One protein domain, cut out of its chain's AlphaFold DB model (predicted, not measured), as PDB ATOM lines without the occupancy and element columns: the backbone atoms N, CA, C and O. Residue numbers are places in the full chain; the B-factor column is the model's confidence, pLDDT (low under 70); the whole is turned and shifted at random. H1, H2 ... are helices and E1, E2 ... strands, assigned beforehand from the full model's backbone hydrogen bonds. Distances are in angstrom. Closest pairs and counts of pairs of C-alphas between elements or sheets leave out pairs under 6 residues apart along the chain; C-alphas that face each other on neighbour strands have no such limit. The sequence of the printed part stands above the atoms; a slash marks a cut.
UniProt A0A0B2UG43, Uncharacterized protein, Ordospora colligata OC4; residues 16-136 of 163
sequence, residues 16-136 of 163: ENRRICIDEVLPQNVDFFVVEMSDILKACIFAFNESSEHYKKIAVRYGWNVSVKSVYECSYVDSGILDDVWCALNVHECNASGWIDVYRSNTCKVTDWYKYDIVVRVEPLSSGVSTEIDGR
ATOM      1  N   GLU A  16     300.094 393.180 457.435       89.56
ATOM      2  CA  GLU A  16     301.277 393.987 457.739       89.56
ATOM      3  C   GLU A  16     300.908 395.263 458.514       89.56
ATOM      4  O   GLU A  16     300.102 396.077 458.062       89.56
ATOM      5  N   ASN A  17     301.538 395.454 459.679       90.00
ATOM      6  CA  ASN A  17     301.331 396.598 460.577       90.00
ATOM      7  C   ASN A  17     299.877 396.790 461.057       90.00
ATOM      8  O   ASN A  17     299.494 397.912 461.389       90.00
ATOM      9  N   ARG A  18     299.071 395.720 461.097       95.00
ATOM     10  CA  ARG A  18     297.678 395.755 461.567       95.00
ATOM     11  C   ARG A  18     297.473 394.929 462.831       95.00
ATOM     12  O   ARG A  18     298.108 393.894 463.020       95.00
ATOM     13  N   ARG A  19     296.543 395.374 463.674       96.94
ATOM     14  CA  ARG A  19     295.998 394.613 464.805       96.94
ATOM     15  C   ARG A  19     294.905 393.681 464.297       96.94
ATOM     16  O   ARG A  19     293.942 394.138 463.680       96.94
ATOM     17  N   ILE A  20     295.027 392.392 464.576       98.12
ATOM     18  CA  ILE A  20     294.150 391.355 464.027       98.12
ATOM     19  C   ILE A  20     293.459 390.603 465.159       98.12
ATOM     20  O   ILE A  20     294.100 390.178 466.117       98.12
ATOM     21  N   CYS A  21     292.154 390.416 465.016       98.00
ATOM     22  CA  CYS A  21     291.356 389.531 465.854       98.00
ATOM     23  C   CYS A  21     291.072 388.235 465.095       98.00
ATOM     24  O   CYS A  21     290.595 388.297 463.962       98.00
ATOM     25  N   ILE A  22     291.311 387.082 465.715       98.25
ATOM     26  CA  ILE A  22     290.753 385.801 465.275       98.25
ATOM     27  C   ILE A  22     289.576 385.464 466.197       98.25
ATOM     28  O   ILE A  22     289.764 385.215 467.385       98.25
ATOM     29  N   ASP A  23     288.366 385.469 465.639       98.31
ATOM     30  CA  ASP A  23     287.101 385.171 466.319       98.31
ATOM     31  C   ASP A  23     286.673 383.725 466.007       98.31
ATOM     32  O   ASP A  23     286.187 383.433 464.906       98.31
ATOM     33  N   GLU A  24     286.900 382.809 466.957       97.94
ATOM     34  CA  GLU A  24     286.454 381.413 466.875       97.94
ATOM     35  C   GLU A  24     284.968 381.301 467.223       97.94
ATOM     36  O   GLU A  24     284.564 381.466 468.381       97.94
ATOM     37  N   VAL A  25     284.165 380.927 466.223       96.50
ATOM     38  CA  VAL A  25     282.738 380.676 466.403       96.50
ATOM     39  C   VAL A  25     282.465 379.180 466.538       96.50
ATOM     40  O   VAL A  25     282.677 378.400 465.604       96.50
ATOM     41  N   LEU A  26     281.928 378.767 467.689       93.81
ATOM     42  CA  LEU A  26     281.585 377.361 467.928       93.81
ATOM     43  C   LEU A  26     280.561 376.849 466.895       93.81
ATOM     44  O   LEU A  26     279.648 377.586 466.507       93.81
ATOM     45  N   PRO A  27     280.665 375.581 466.458       93.44
ATOM     46  CA  PRO A  27     281.523 374.514 466.988       93.44
ATOM     47  C   PRO A  27     282.904 374.400 466.313       93.44
ATOM     48  O   PRO A  27     283.509 373.331 466.368       93.44
ATOM     49  N   GLN A  28     283.388 375.439 465.627       94.44
ATOM     50  CA  GLN A  28     284.687 375.377 464.956       94.44
ATOM     51  C   GLN A  28     285.848 375.413 465.956       94.44
ATOM     52  O   GLN A  28     285.721 375.960 467.048       94.44
ATOM     53  N   ASN A  29     286.980 374.837 465.553       93.44
ATOM     54  CA  ASN A  29     288.259 374.916 466.256       93.44
ATOM     55  C   ASN A  29     289.258 375.617 465.326       93.44
ATOM     56  O   ASN A  29     289.433 375.180 464.185       93.44
ATOM     57  N   VAL A  30     289.902 376.689 465.796       96.81
ATOM     58  CA  VAL A  30     290.846 377.474 464.978       96.81
ATOM     59  C   VAL A  30     292.309 377.059 465.118       96.81
ATOM     60  O   VAL A  30     293.174 377.739 464.576       96.81
ATOM     61  N   ASP A  31     292.630 375.940 465.777       96.94
ATOM     62  CA  ASP A  31     294.023 375.535 466.018       96.94
ATOM     63  C   ASP A  31     294.799 375.367 464.712       96.94
ATOM     64  O   ASP A  31     295.927 375.840 464.593       96.94
ATOM     65  N   PHE A  32     294.186 374.728 463.709       96.06
ATOM     66  CA  PHE A  32     294.814 374.565 462.396       96.06
ATOM     67  C   PHE A  32     295.155 375.924 461.774       96.06
ATOM     68  O   PHE A  32     296.240 376.095 461.229       96.06
ATOM     69  N   PHE A  33     294.245 376.890 461.900       97.00
ATOM     70  CA  PHE A  33     294.369 378.206 461.295       97.00
ATOM     71  C   PHE A  33     295.435 379.036 462.010       97.00
ATOM     72  O   PHE A  33     296.274 379.657 461.367       97.00
ATOM     73  N   VAL A  34     295.457 378.992 463.345       97.44
ATOM     74  CA  VAL A  34     296.467 379.660 464.175       97.44
ATOM     75  C   VAL A  34     297.872 379.130 463.870       97.44
ATOM     76  O   VAL A  34     298.804 379.922 463.711       97.44
ATOM     77  N   VAL A  35     298.037 377.810 463.729       97.81
ATOM     78  CA  VAL A  35     299.334 377.208 463.377       97.81
ATOM     79  C   VAL A  35     299.748 377.554 461.946       97.81
ATOM     80  O   VAL A  35     300.903 377.917 461.729       97.81
ATOM     81  N   GLU A  36     298.832 377.493 460.976       96.75
ATOM     82  CA  GLU A  36     299.126 377.866 459.584       96.75
ATOM     83  C   GLU A  36     299.535 379.346 459.477       96.75
ATOM     84  O   GLU A  36     300.530 379.681 458.835       96.75
ATOM     85  N   MET A  37     298.831 380.234 460.185       95.69
ATOM     86  CA  MET A  37     299.159 381.659 460.274       95.69
ATOM     87  C   MET A  37     300.525 381.905 460.921       95.69
ATOM     88  O   MET A  37     301.287 382.741 460.436       95.69
ATOM     89  N   SER A  38     300.865 381.168 461.984       96.44
ATOM     90  CA  SER A  38     302.192 381.219 462.609       96.44
ATOM     91  C   SER A  38     303.300 380.855 461.618       96.44
ATOM     92  O   SER A  38     304.298 381.576 461.539       96.44
ATOM     93  N   ASP A  39     303.115 379.803 460.812       96.50
ATOM     94  CA  ASP A  39     304.096 379.400 459.799       96.50
ATOM     95  C   ASP A  39     304.221 380.427 458.671       96.50
ATOM     96  O   ASP A  39     305.338 380.760 458.269       96.50
ATOM     97  N   ILE A  40     303.102 380.966 458.177       94.69
ATOM     98  CA  ILE A  40     303.089 381.950 457.084       94.69
ATOM     99  C   ILE A  40     303.740 383.265 457.525       94.69
ATOM    100  O   ILE A  40     304.588 383.806 456.816       94.69
ATOM    101  N   LEU A  41     303.373 383.763 458.706       94.19
ATOM    102  CA  LEU A  41     303.830 385.054 459.226       94.19
ATOM    103  C   LEU A  41     305.156 384.978 459.979       94.19
ATOM    104  O   LEU A  41     305.686 386.010 460.387       94.19
ATOM    105  N   LYS A  42     305.677 383.767 460.209       94.69
ATOM    106  CA  LYS A  42     306.827 383.515 461.092       94.69
ATOM    107  C   LYS A  42     306.620 384.122 462.487       94.69
ATOM    108  O   LYS A  42     307.557 384.603 463.120       94.69
ATOM    109  N   ALA A  43     305.378 384.078 462.967       95.31
ATOM    110  CA  ALA A  43     304.968 384.636 464.247       95.31
ATOM    111  C   ALA A  43     305.035 383.574 465.351       95.31
ATOM    112  O   ALA A  43     304.537 382.464 465.183       95.31
ATOM    113  N   CYS A  44     305.617 383.919 466.499       97.69
ATOM    114  CA  CYS A  44     305.581 383.059 467.683       97.69
ATOM    115  C   CYS A  44     304.187 383.094 468.325       97.69
ATOM    116  O   CYS A  44     303.631 384.182 468.490       97.69
ATOM    117  N   ILE A  45     303.660 381.932 468.706       98.44
ATOM    118  CA  ILE A  45     302.423 381.787 469.478       98.44
ATOM    119  C   ILE A  45     302.767 381.766 470.969       98.44
ATOM    120  O   ILE A  45     303.645 381.012 471.398       98.44
ATOM    121  N   PHE A  46     302.040 382.531 471.775       98.38
ATOM    122  CA  PHE A  46     301.953 382.305 473.212       98.38
ATOM    123  C   PHE A  46     300.541 381.848 473.572       98.38
ATOM    124  O   PHE A  46     299.589 382.606 473.408       98.38
ATOM    125  N   ALA A  47     300.410 380.614 474.057       97.81
ATOM    126  CA  ALA A  47     299.120 379.991 474.328       97.81
ATOM    127  C   ALA A  47     298.755 379.981 475.814       97.81
ATOM    128  O   ALA A  47     299.544 379.548 476.660       97.81
ATOM    129  N   PHE A  48     297.527 380.409 476.106       96.94
ATOM    130  CA  PHE A  48     296.919 380.326 477.433       96.94
ATOM    131  C   PHE A  48     295.936 379.160 477.576       96.94
ATOM    132  O   PHE A  48     295.672 378.744 478.699       96.94
ATOM    133  N   ASN A  49     295.431 378.609 476.467       92.12
ATOM    134  CA  ASN A  49     294.463 377.508 476.493       92.12
ATOM    135  C   ASN A  49     295.113 376.115 476.425       92.12
ATOM    136  O   ASN A  49     294.606 375.161 477.001       92.12
ATOM    137  N   GLU A  50     296.243 375.984 475.722       95.56
ATOM    138  CA  GLU A  50     296.848 374.683 475.403       95.56
ATOM    139  C   GLU A  50     298.370 374.662 475.616       95.56
ATOM    140  O   GLU A  50     299.048 375.695 475.650       95.56
ATOM    141  N   SER A  51     298.930 373.456 475.758       97.25
ATOM    142  CA  SER A  51     300.387 373.239 475.855       97.25
ATOM    143  C   SER A  51     301.106 373.489 474.523       97.25
ATOM    144  O   SER A  51     300.514 373.344 473.452       97.25
ATOM    145  N   SER A  52     302.413 373.789 474.548       97.50
ATOM    146  CA  SER A  52     303.172 373.968 473.297       97.50
ATOM    147  C   SER A  52     303.202 372.685 472.454       97.50
ATOM    148  O   SER A  52     303.234 372.739 471.224       97.50
ATOM    149  N   GLU A  53     303.152 371.523 473.111       97.81
ATOM    150  CA  GLU A  53     303.154 370.205 472.477       97.81
ATOM    151  C   GLU A  53     301.897 369.952 471.632       97.81
ATOM    152  O   GLU A  53     301.977 369.297 470.590       97.81
ATOM    153  N   HIS A  54     300.746 370.503 472.028       97.56
ATOM    154  CA  HIS A  54     299.510 370.439 471.237       97.56
ATOM    155  C   HIS A  54     299.707 371.074 469.855       97.56
ATOM    156  O   HIS A  54     299.553 370.412 468.827       97.56
ATOM    157  N   TYR A  55     300.170 372.324 469.828       98.00
ATOM    158  CA  TYR A  55     300.438 373.068 468.595       98.00
ATOM    159  C   TYR A  55     301.545 372.437 467.746       98.00
ATOM    160  O   TYR A  55     301.425 372.362 466.521       98.00
ATOM    161  N   LYS A  56     302.605 371.915 468.376       98.00
ATOM    162  CA  LYS A  56     303.686 371.204 467.674       98.00
ATOM    163  C   LYS A  56     303.177 369.958 466.950       98.00
ATOM    164  O   LYS A  56     303.553 369.735 465.802       98.00
ATOM    165  N   LYS A  57     302.281 369.174 467.559       97.56
ATOM    166  CA  LYS A  57     301.668 368.003 466.901       97.56
ATOM    167  C   LYS A  57     300.843 368.388 465.676       97.56
ATOM    168  O   LYS A  57     300.883 367.677 464.672       97.56
ATOM    169  N   ILE A  58     300.116 369.501 465.750       97.25
ATOM    170  CA  ILE A  58     299.354 370.049 464.621       97.25
ATOM    171  C   ILE A  58     300.307 370.468 463.497       97.25
ATOM    172  O   ILE A  58     300.115 370.066 462.353       97.25
ATOM    173  N   ALA A  59     301.376 371.193 463.825       97.38
ATOM    174  CA  ALA A  59     302.378 371.618 462.853       97.38
ATOM    175  C   ALA A  59     303.048 370.423 462.150       97.38
ATOM    176  O   ALA A  59     303.095 370.377 460.922       97.38
ATOM    177  N   VAL A  60     303.463 369.399 462.907       97.31
ATOM    178  CA  VAL A  60     304.042 368.157 462.361       97.31
ATOM    179  C   VAL A  60     303.065 367.438 461.430       97.31
ATOM    180  O   VAL A  60     303.472 366.962 460.372       97.31
ATOM    181  N   ARG A  61     301.775 367.376 461.788       96.44
ATOM    182  CA  ARG A  61     300.734 366.732 460.968       96.44
ATOM    183  C   ARG A  61     300.613 367.360 459.578       96.44
ATOM    184  O   ARG A  61     300.352 366.637 458.619       96.44
ATOM    185  N   TYR A  62     300.771 368.675 459.488       95.88
ATOM    186  CA  TYR A  62     300.559 369.444 458.259       95.88
ATOM    187  C   TYR A  62     301.857 369.879 457.565       95.88
ATOM    188  O   TYR A  62     301.804 370.448 456.478       95.88
ATOM    189  N   GLY A  63     303.023 369.576 458.148       95.69
ATOM    190  CA  GLY A  63     304.324 369.973 457.606       95.69
ATOM    191  C   GLY A  63     304.625 371.469 457.757       95.69
ATOM    192  O   GLY A  63     305.385 372.017 456.963       95.69
ATOM    193  N   TRP A  64     304.029 372.125 458.754       97.25
ATOM    194  CA  TRP A  64     304.234 373.542 459.060       97.25
ATOM    195  C   TRP A  64     305.329 373.740 460.110       97.25
ATOM    196  O   TRP A  64     305.596 372.850 460.921       97.25
ATOM    197  N   ASN A  65     305.944 374.924 460.131       96.50
ATOM    198  CA  ASN A  65     306.853 375.315 461.206       96.50
ATOM    199  C   ASN A  65     306.104 376.172 462.219       96.50
ATOM    200  O   ASN A  65     305.467 377.154 461.855       96.50
ATOM    201  N   VAL A  66     306.240 375.845 463.501       97.06
ATOM    202  CA  VAL A  66     305.621 376.623 464.574       97.06
ATOM    203  C   VAL A  66     306.650 376.959 465.644       97.06
ATOM    204  O   VAL A  66     307.407 376.098 466.097       97.06
ATOM    205  N   SER A  67     306.672 378.225 466.057       96.44
ATOM    206  CA  SER A  67     307.328 378.650 467.290       96.44
ATOM    207  C   SER A  67     306.233 378.918 468.307       96.44
ATOM    208  O   SER A  67     305.356 379.742 468.060       96.44
ATOM    209  N   VAL A  68     306.231 378.175 469.408       97.75
ATOM    210  CA  VAL A  68     305.149 378.239 470.390       97.75
ATOM    211  C   VAL A  68     305.682 378.060 471.801       97.75
ATOM    212  O   VAL A  68     306.507 377.180 472.062       97.75
ATOM    213  N   LYS A  69     305.189 378.914 472.697       97.50
ATOM    214  CA  LYS A  69     305.325 378.828 474.150       97.50
ATOM    215  C   LYS A  69     303.936 378.789 474.773       97.50
ATOM    216  O   LYS A  69     302.961 379.217 474.159       97.50
ATOM    217  N   SER A  70     303.852 378.278 475.989       97.44
ATOM    218  CA  SER A  70     302.595 378.182 476.721       97.44
ATOM    219  C   SER A  70     302.764 378.652 478.158       97.44
ATOM    220  O   SER A  70     303.848 378.527 478.741       97.44
ATOM    221  N   VAL A  71     301.664 379.129 478.741       96.81
ATOM    222  CA  VAL A  71     301.563 379.442 480.170       96.81
ATOM    223  C   VAL A  71     301.853 378.225 481.058       96.81
ATOM    224  O   VAL A  71     302.294 378.379 482.194       96.81
ATOM    225  N   TYR A  72     301.678 377.007 480.534       95.81
ATOM    226  CA  TYR A  72     301.995 375.766 481.247       95.81
ATOM    227  C   TYR A  72     303.500 375.467 481.332       95.81
ATOM    228  O   TYR A  72     303.905 374.561 482.058       95.81
ATOM    229  N   GLU A  73     304.335 376.203 480.596       94.94
ATOM    230  CA  GLU A  73     305.780 375.956 480.489       94.94
ATOM    231  C   GLU A  73     306.616 377.138 480.980       94.94
ATOM    232  O   GLU A  73     307.722 376.956 481.488       94.94
ATOM    233  N   CYS A  74     306.110 378.360 480.815       94.31
ATOM    234  CA  CYS A  74     306.800 379.574 481.223       94.31
ATOM    235  C   CYS A  74     305.820 380.725 481.460       94.31
ATOM    236  O   CYS A  74     304.679 380.699 481.001       94.31
ATOM    237  N   SER A  75     306.285 381.765 482.151       93.62
ATOM    238  CA  SER A  75     305.570 383.041 482.222       93.62
ATOM    239  C   SER A  75     305.410 383.664 480.834       93.62
ATOM    240  O   SER A  75     306.190 383.368 479.926       93.62
ATOM    241  N   TYR A  76     304.421 384.551 480.694       93.62
ATOM    242  CA  TYR A  76     304.177 385.271 479.448       93.62
ATOM    243  C   TYR A  76     305.448 385.913 478.886       93.62
ATOM    244  O   TYR A  76     306.215 386.562 479.600       93.62
ATOM    245  N   VAL A  77     305.640 385.726 477.582       91.88
ATOM    246  CA  VAL A  77     306.675 386.380 476.787       91.88
ATOM    247  C   VAL A  77     305.989 387.022 475.595       91.88
ATOM    248  O   VAL A  77     305.126 386.398 474.973       91.88
ATOM    249  N   ASP A  78     306.407 388.246 475.277       92.56
ATOM    250  CA  ASP A  78     305.921 388.968 474.107       92.56
ATOM    251  C   ASP A  78     305.996 388.090 472.849       92.56
ATOM    252  O   ASP A  78     306.972 387.362 472.616       92.56
ATOM    253  N   SER A  79     304.907 388.082 472.089       94.56
ATOM    254  CA  SER A  79     304.650 387.099 471.040       94.56
ATOM    255  C   SER A  79     303.823 387.700 469.918       94.56
ATOM    256  O   SER A  79     303.113 388.690 470.082       94.56
ATOM    257  N   GLY A  80     303.940 387.095 468.738       96.12
ATOM    258  CA  GLY A  80     303.210 387.571 467.576       96.12
ATOM    259  C   GLY A  80     301.715 387.270 467.681       96.12
ATOM    260  O   GLY A  80     300.876 388.126 467.408       96.12
ATOM    261  N   ILE A  81     301.404 386.047 468.101       98.12
ATOM    262  CA  ILE A  81     300.045 385.550 468.266       98.12
ATOM    263  C   ILE A  81     299.816 385.265 469.748       98.12
ATOM    264  O   ILE A  81     300.500 384.416 470.322       98.12
ATOM    265  N   LEU A  82     298.839 385.939 470.347       98.12
ATOM    266  CA  LEU A  82     298.332 385.610 471.673       98.12
ATOM    267  C   LEU A  82     297.130 384.679 471.519       98.12
ATOM    268  O   LEU A  82     296.083 385.089 471.016       98.12
ATOM    269  N   ASP A  83     297.279 383.429 471.942       98.00
ATOM    270  CA  ASP A  83     296.206 382.448 471.876       98.00
ATOM    271  C   ASP A  83     295.416 382.375 473.191       98.00
ATOM    272  O   ASP A  83     295.966 382.057 474.248       98.00
ATOM    273  N   ASP A  84     294.117 382.654 473.068       97.31
ATOM    274  CA  ASP A  84     293.113 382.783 474.126       97.31
ATOM    275  C   ASP A  84     293.260 384.025 475.023       97.31
ATOM    276  O   ASP A  84     293.656 383.974 476.192       97.31
ATOM    277  N   VAL A  85     292.854 385.167 474.458       97.12
ATOM    278  CA  VAL A  85     292.783 386.467 475.148       97.12
ATOM    279  C   VAL A  85     291.914 386.400 476.403       97.12
ATOM    280  O   VAL A  85     292.218 387.051 477.406       97.12
ATOM    281  N   TRP A  86     290.809 385.648 476.361       96.38
ATOM    282  CA  TRP A  86     289.882 385.597 477.484       96.38
ATOM    283  C   TRP A  86     290.519 384.881 478.671       96.38
ATOM    284  O   TRP A  86     290.466 385.415 479.783       96.38
ATOM    285  N   CYS A  87     291.168 383.738 478.446       96.31
ATOM    286  CA  CYS A  87     291.913 383.039 479.489       96.31
ATOM    287  C   CYS A  87     293.080 383.882 480.011       96.31
ATOM    288  O   CYS A  87     293.250 383.985 481.229       96.31
ATOM    289  N   ALA A  88     293.833 384.547 479.127       96.62
ATOM    290  CA  ALA A  88     294.919 385.440 479.530       96.62
ATOM    291  C   ALA A  88     294.438 386.495 480.541       96.62
ATOM    292  O   ALA A  88     295.007 386.607 481.628       96.62
ATOM    293  N   LEU A  89     293.344 387.200 480.232       95.50
ATOM    294  CA  LEU A  89     292.807 388.256 481.094       95.50
ATOM    295  C   LEU A  89     292.117 387.728 482.358       95.50
ATOM    296  O   LEU A  89     292.328 388.276 483.435       95.50
ATOM    297  N   ASN A  90     291.244 386.726 482.229       95.44
ATOM    298  CA  ASN A  90     290.285 386.375 483.286       95.44
ATOM    299  C   ASN A  90     290.754 385.225 484.182       95.44
ATOM    300  O   ASN A  90     290.271 385.106 485.304       95.44
ATOM    301  N   VAL A  91     291.655 384.371 483.693       94.81
ATOM    302  CA  VAL A  91     292.170 383.216 484.448       94.81
ATOM    303  C   VAL A  91     293.577 383.494 484.955       94.81
ATOM    304  O   VAL A  91     293.896 383.182 486.099       94.81
ATOM    305  N   HIS A  92     294.416 384.094 484.111       94.25
ATOM    306  CA  HIS A  92     295.823 384.337 484.424       94.25
ATOM    307  C   HIS A  92     296.130 385.780 484.830       94.25
ATOM    308  O   HIS A  92     297.288 386.079 485.120       94.25
ATOM    309  N   GLU A  93     295.124 386.665 484.834       93.19
ATOM    310  CA  GLU A  93     295.257 388.094 485.168       93.19
ATOM    311  C   GLU A  93     296.396 388.786 484.393       93.19
ATOM    312  O   GLU A  93     297.047 389.722 484.858       93.19
ATOM    313  N   CYS A  94     296.654 388.307 483.175       92.50
ATOM    314  CA  CYS A  94     297.736 388.750 482.320       92.50
ATOM    315  C   CYS A  94     297.180 389.695 481.256       92.50
ATOM    316  O   CYS A  94     296.528 389.271 480.303       92.50
ATOM    317  N   ASN A  95     297.456 390.992 481.408       90.12
ATOM    318  CA  ASN A  95     297.148 391.985 480.382       90.12
ATOM    319  C   ASN A  95     298.207 391.934 479.268       90.12
ATOM    320  O   ASN A  95     299.116 392.761 479.210       90.12
ATOM    321  N   ALA A  96     298.109 390.897 478.443       89.00
ATOM    322  CA  ALA A  96     298.956 390.648 477.289       89.00
ATOM    323  C   ALA A  96     298.206 390.956 475.990       89.00
ATOM    324  O   ALA A  96     296.977 390.918 475.938       89.00
ATOM    325  N   SER A  97     298.953 391.232 474.924       90.06
ATOM    326  CA  SER A  97     298.392 391.345 473.578       90.06
ATOM    327  C   SER A  97     299.441 390.964 472.546       90.06
ATOM    328  O   SER A  97     300.568 391.447 472.641       90.06
ATOM    329  N   GLY A  98     299.065 390.163 471.558       92.44
ATOM    330  CA  GLY A  98     299.822 390.009 470.322       92.44
ATOM    331  C   GLY A  98     299.378 391.052 469.299       92.44
ATOM    332  O   GLY A  98     298.397 391.770 469.497       92.44
ATOM    333  N   TRP A  99     300.070 391.145 468.167       95.25
ATOM    334  CA  TRP A  99     299.497 391.853 467.011       95.25
ATOM    335  C   TRP A  99     298.379 391.027 466.360       95.25
ATOM    336  O   TRP A  99     297.488 391.605 465.739       95.25
ATOM    337  N   ILE A 100     298.372 389.709 466.592       98.00
ATOM    338  CA  ILE A 100     297.226 388.823 466.390       98.00
ATOM    339  C   ILE A 100     296.753 388.322 467.753       98.00
ATOM    340  O   ILE A 100     297.522 387.722 468.500       98.00
ATOM    341  N   ASP A 101     295.474 388.518 468.040       98.25
ATOM    342  CA  ASP A 101     294.822 388.061 469.261       98.25
ATOM    343  C   ASP A 101     293.725 387.049 468.907       98.25
ATOM    344  O   ASP A 101     292.855 387.327 468.078       98.25
ATOM    345  N   VAL A 102     293.756 385.869 469.530       98.56
ATOM    346  CA  VAL A 102     292.779 384.796 469.299       98.56
ATOM    347  C   VAL A 102     291.782 384.743 470.446       98.56
ATOM    348  O   VAL A 102     292.149 384.549 471.606       98.56
ATOM    349  N   TYR A 103     290.502 384.853 470.115       98.00
ATOM    350  CA  TYR A 103     289.400 384.629 471.037       98.00
ATOM    351  C   TYR A 103     288.814 383.245 470.794       98.00
ATOM    352  O   TYR A 103     288.299 382.963 469.713       98.00
ATOM    353  N   ARG A 104     288.886 382.388 471.812       96.81
ATOM    354  CA  ARG A 104     288.375 381.014 471.768       96.81
ATOM    355  C   ARG A 104     286.936 380.937 472.245       96.81
ATOM    356  O   ARG A 104     286.482 381.797 472.999       96.81
ATOM    357  N   SER A 105     286.219 379.890 471.845       93.94
ATOM    358  CA  SER A 105     284.936 379.497 472.440       93.94
ATOM    359  C   SER A 105     283.886 380.618 472.518       93.94
ATOM    360  O   SER A 105     283.229 380.783 473.546       93.94
ATOM    361  N   ASN A 106     283.706 381.398 471.443       93.94
ATOM    362  CA  ASN A 106     282.779 382.544 471.390       93.94
ATOM    363  C   ASN A 106     283.025 383.629 472.462       93.94
ATOM    364  O   ASN A 106     282.103 384.362 472.828       93.94
ATOM    365  N   THR A 107     284.238 383.742 473.008       96.75
ATOM    366  CA  THR A 107     284.540 384.769 474.021       96.75
ATOM    367  C   THR A 107     284.670 386.173 473.424       96.75
ATOM    368  O   THR A 107     284.555 387.154 474.163       96.75
ATOM    369  N   CYS A 108     284.859 386.287 472.104       97.19
ATOM    370  CA  CYS A 108     284.888 387.566 471.402       97.19
ATOM    371  C   CYS A 108     283.490 388.189 471.354       97.19
ATOM    372  O   CYS A 108     282.536 387.582 470.859       97.19
ATOM    373  N   LYS A 109     283.354 389.436 471.807       95.88
ATOM    374  CA  LYS A 109     282.139 390.224 471.579       95.88
ATOM    375  C   LYS A 109     282.346 391.139 470.380       95.88
ATOM    376  O   LYS A 109     283.449 391.603 470.119       95.88
ATOM    377  N   VAL A 110     281.256 391.532 469.724       94.00
ATOM    378  CA  VAL A 110     281.294 392.533 468.637       94.00
ATOM    379  C   VAL A 110     281.963 393.841 469.088       94.00
ATOM    380  O   VAL A 110     282.639 394.505 468.311       94.00
ATOM    381  N   THR A 111     281.825 394.210 470.365       96.06
ATOM    382  CA  THR A 111     282.508 395.376 470.942       96.06
ATOM    383  C   THR A 111     284.029 395.230 470.987       96.06
ATOM    384  O   THR A 111     284.731 396.237 470.948       96.06
ATOM    385  N   ASP A 112     284.553 394.005 471.064       95.75
ATOM    386  CA  ASP A 112     285.994 393.756 471.047       95.75
ATOM    387  C   ASP A 112     286.590 393.988 469.659       95.75
ATOM    388  O   ASP A 112     287.714 394.474 469.572       95.75
ATOM    389  N   TRP A 113     285.826 393.779 468.578       96.56
ATOM    390  CA  TRP A 113     286.284 394.030 467.203       96.56
ATOM    391  C   TRP A 113     286.751 395.468 466.978       96.56
ATOM    392  O   TRP A 113     287.638 395.713 466.169       96.56
ATOM    393  N   TYR A 114     286.218 396.434 467.732       95.31
ATOM    394  CA  TYR A 114     286.635 397.832 467.624       95.31
ATOM    395  C   TYR A 114     288.085 398.083 468.072       95.31
ATOM    396  O   TYR A 114     288.615 399.157 467.791       95.31
ATOM    397  N   LYS A 115     288.735 397.122 468.737       95.38
ATOM    398  CA  LYS A 115     290.149 397.195 469.141       95.38
ATOM    399  C   LYS A 115     291.115 396.744 468.035       95.38
ATOM    400  O   LYS A 115     292.325 396.821 468.231       95.38
ATOM    401  N   TYR A 116     290.590 396.259 466.911       97.75
ATOM    402  CA  TYR A 116     291.357 395.629 465.842       97.75
ATOM    403  C   TYR A 116     291.082 396.301 464.496       97.75
ATOM    404  O   TYR A 116     289.997 396.836 464.257       97.75
ATOM    405  N   ASP A 117     292.082 396.262 463.620       97.56
ATOM    406  CA  ASP A 117     291.987 396.766 462.251       97.56
ATOM    407  C   ASP A 117     291.340 395.725 461.332       97.56
ATOM    408  O   ASP A 117     290.626 396.079 460.396       97.56
ATOM    409  N   ILE A 118     291.597 394.440 461.598       98.00
ATOM    410  CA  ILE A 118     291.081 393.308 460.827       98.00
ATOM    411  C   ILE A 118     290.483 392.266 461.764       98.00
ATOM    412  O   ILE A 118     291.059 391.933 462.801       98.00
ATOM    413  N   VAL A 119     289.343 391.713 461.362       98.19
ATOM    414  CA  VAL A 119     288.710 390.566 462.004       98.19
ATOM    415  C   VAL A 119     288.751 389.388 461.042       98.19
ATOM    416  O   VAL A 119     288.308 389.475 459.896       98.19
ATOM    417  N   VAL A 120     289.285 388.274 461.527       98.19
ATOM    418  CA  VAL A 120     289.223 386.962 460.898       98.19
ATOM    419  C   VAL A 120     288.236 386.127 461.696       98.19
ATOM    420  O   VAL A 120     288.515 385.714 462.816       98.19
ATOM    421  N   ARG A 121     287.065 385.878 461.127       97.75
ATOM    422  CA  ARG A 121     286.013 385.094 461.767       97.75
ATOM    423  C   ARG A 121     285.978 383.699 461.168       97.75
ATOM    424  O   ARG A 121     285.815 383.552 459.954       97.75
ATOM    425  N   VAL A 122     286.124 382.683 462.012       97.69
ATOM    426  CA  VAL A 122     286.049 381.272 461.616       97.69
ATOM    427  C   VAL A 122     284.752 380.701 462.159       97.69
ATOM    428  O   VAL A 122     284.563 380.625 463.369       97.69
ATOM    429  N   GLU A 123     283.832 380.335 461.270       96.12
ATOM    430  CA  GLU A 123     282.455 380.033 461.656       96.12
ATOM    431  C   GLU A 123     281.855 378.835 460.911       96.12
ATOM    432  O   GLU A 123     282.310 378.485 459.815       96.12
ATOM    433  N   PRO A 124     280.844 378.163 461.498       95.75
ATOM    434  CA  PRO A 124     280.158 377.073 460.820       95.75
ATOM    435  C   PRO A 124     279.447 377.538 459.549       95.75
ATOM    436  O   PRO A 124     279.141 378.716 459.348       95.75
ATOM    437  N   LEU A 125     279.121 376.572 458.694       93.12
ATOM    438  CA  LEU A 125     278.239 376.830 457.567       93.12
ATOM    439  C   LEU A 125     276.841 377.206 458.057       93.12
ATOM    440  O   LEU A 125     276.321 376.638 459.015       93.12
ATOM    441  N   SER A 126     276.174 378.093 457.320       88.56
ATOM    442  CA  SER A 126     274.772 378.443 457.579       88.56
ATOM    443  C   SER A 126     273.823 377.248 457.449       88.56
ATOM    444  O   SER A 126     272.747 377.251 458.035       88.56
ATOM    445  N   SER A 127     274.215 376.221 456.689       87.31
ATOM    446  CA  SER A 127     273.484 374.958 456.560       87.31
ATOM    447  C   SER A 127     273.695 373.996 457.737       87.31
ATOM    448  O   SER A 127     273.086 372.930 457.752       87.31
ATOM    449  N   GLY A 128     274.565 374.325 458.697       85.19
ATOM    450  CA  GLY A 128     274.951 373.442 459.796       85.19
ATOM    451  C   GLY A 128     276.180 372.598 459.458       85.19
ATOM    452  O   GLY A 128     277.245 373.135 459.164       85.19
ATOM    453  N   VAL A 129     276.045 371.272 459.527       85.81
ATOM    454  CA  VAL A 129     277.159 370.316 459.384       85.81
ATOM    455  C   VAL A 129     277.223 369.771 457.957       85.81
ATOM    456  O   VAL A 129     276.195 369.449 457.366       85.81
ATOM    457  N   SER A 130     278.432 369.632 457.408       89.81
ATOM    458  CA  SER A 130     278.675 369.000 456.109       89.81
ATOM    459  C   SER A 130     279.841 368.014 456.187       89.81
ATOM    460  O   SER A 130     280.805 368.207 456.922       89.81
ATOM    461  N   THR A 131     279.756 366.931 455.416       89.62
ATOM    462  CA  THR A 131     280.849 365.958 455.273       89.62
ATOM    463  C   THR A 131     281.954 366.469 454.351       89.62
ATOM    464  O   THR A 131     283.093 366.018 454.456       89.62
ATOM    465  N   GLU A 132     281.651 367.432 453.481       92.06
ATOM    466  CA  GLU A 132     282.572 367.942 452.460       92.06
ATOM    467  C   GLU A 132     283.287 369.225 452.885       92.06
ATOM    468  O   GLU A 132     284.405 369.472 452.445       92.06
ATOM    469  N   ILE A 133     282.661 370.026 453.749       94.88
ATOM    470  CA  ILE A 133     283.134 371.346 454.180       94.88
ATOM    471  C   ILE A 133     282.887 371.475 455.683       94.88
ATOM    472  O   ILE A 133     281.780 371.204 456.140       94.88
ATOM    473  N   ASP A 134     283.893 371.902 456.441       95.25
ATOM    474  CA  ASP A 134     283.784 371.984 457.905       95.25
ATOM    475  C   ASP A 134     283.259 373.347 458.371       95.25
ATOM    476  O   ASP A 134     282.505 373.432 459.341       95.25
ATOM    477  N   GLY A 135     283.607 374.410 457.646       96.38
ATOM    478  CA  GLY A 135     283.215 375.773 457.981       96.38
ATOM    479  C   GLY A 135     283.644 376.781 456.923       96.38
ATOM    480  O   GLY A 135     283.942 376.432 455.773       96.38
ATOM    481  N   ARG A 136     283.663 378.052 457.319       96.38
ATOM    482  CA  ARG A 136     284.155 379.163 456.504       96.38
ATOM    483  C   ARG A 136     285.037 380.112 457.305       96.38
ATOM    484  O   ARG A 136     284.862 380.261 458.511       96.38
TER     485      ARG A 136
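This is residues 16 to 136 of the 163 residues of an uncharacterized protein of Ordospora colligata OC4 (UniProt A0A0B2UG43). One twisted sheet of six parallel strands makes the core, with helices H1 and H2 packed on one face and the shorter H3 on the face opposite to H1. The small helix H4 only grazes the sheet by E1 and E6, and residues 124 to 136, with no named element, loop beyond the end of E6. The printed part has 121 residues with four named helices and six named strands, along the chain E1 H1 E2 H2 E3 E4 H3 E5 H4 E6, and the sheet's order is E3 E2 E4 E5 E1 E6. The class is mixed, helices and strands, with under half of the residues in named elements. The whole is compact, with a radius of gyration of the C-alphas of 14.0 A and spans of 42 by 36 by 29 A.

The sheet has edge strands E3, residues 67 to 70, and E6, residues 118 to 123. Inner strand E2, residues 44 to 47, is parallel to E3, with N 45 and O 67 within hydrogen-bond range at 2.8 A. E4, residues 81 to 83, is parallel to E2, with N 46 and O 81 at 2.8 A. E5, residues 100 to 103, is parallel to E4, with N 82 and O 100 at 2.9 A. E1, residues 20 to 24, is parallel to E5, with N 22 and O 101 at 2.8 A, and to E6, with N 23 and O 120 at 2.8 A. H1, residues 31 to 41, and H2, residues 52 to 62, are on one face, two layers of sheet and helices. They touch about perpendicular, at 79 degrees, the closest C-alphas being those of Val 35 and Ala 59, 6.4 A apart. H2 is over E3 at a height over the sheet of 10.2 A. H3, residues 85 to 90, and H1 are on opposite faces; the closest C-alphas of H3 and E5 are those of Val 85 and Tyr 103, 5.6 A. H4, residues 110 to 113, only grazes the sheet. E2, H2, E3 and E4, H3, E5 are strand-helix-strand units, parallel neighbour strands with a helix between them along the chain; E1, H1, E2 and E5, H4, E6 are split ones, with other strands between in the sheet. These four crossovers are right-handed. Every O i to N i+4 pair is within hydrogen-bond range in H1, H2 and H3; H4 is too short for one.

E1 begins at C-alpha 20 (294.150, 391.355, 464.027) and is 12.9 A long. H1 measures 15.3 A, and H2 15.9 A. E6, also 15.9 A, ends at C-alpha 123 (282.455, 380.033, 461.656).

The C-alphas of Ser 75 and Ser 127 are the two farthest apart, 41.9 A. The printed part has no cut, and no link is long. The mean pLDDT of the printed part is 95.5, and no printed residue is under 70.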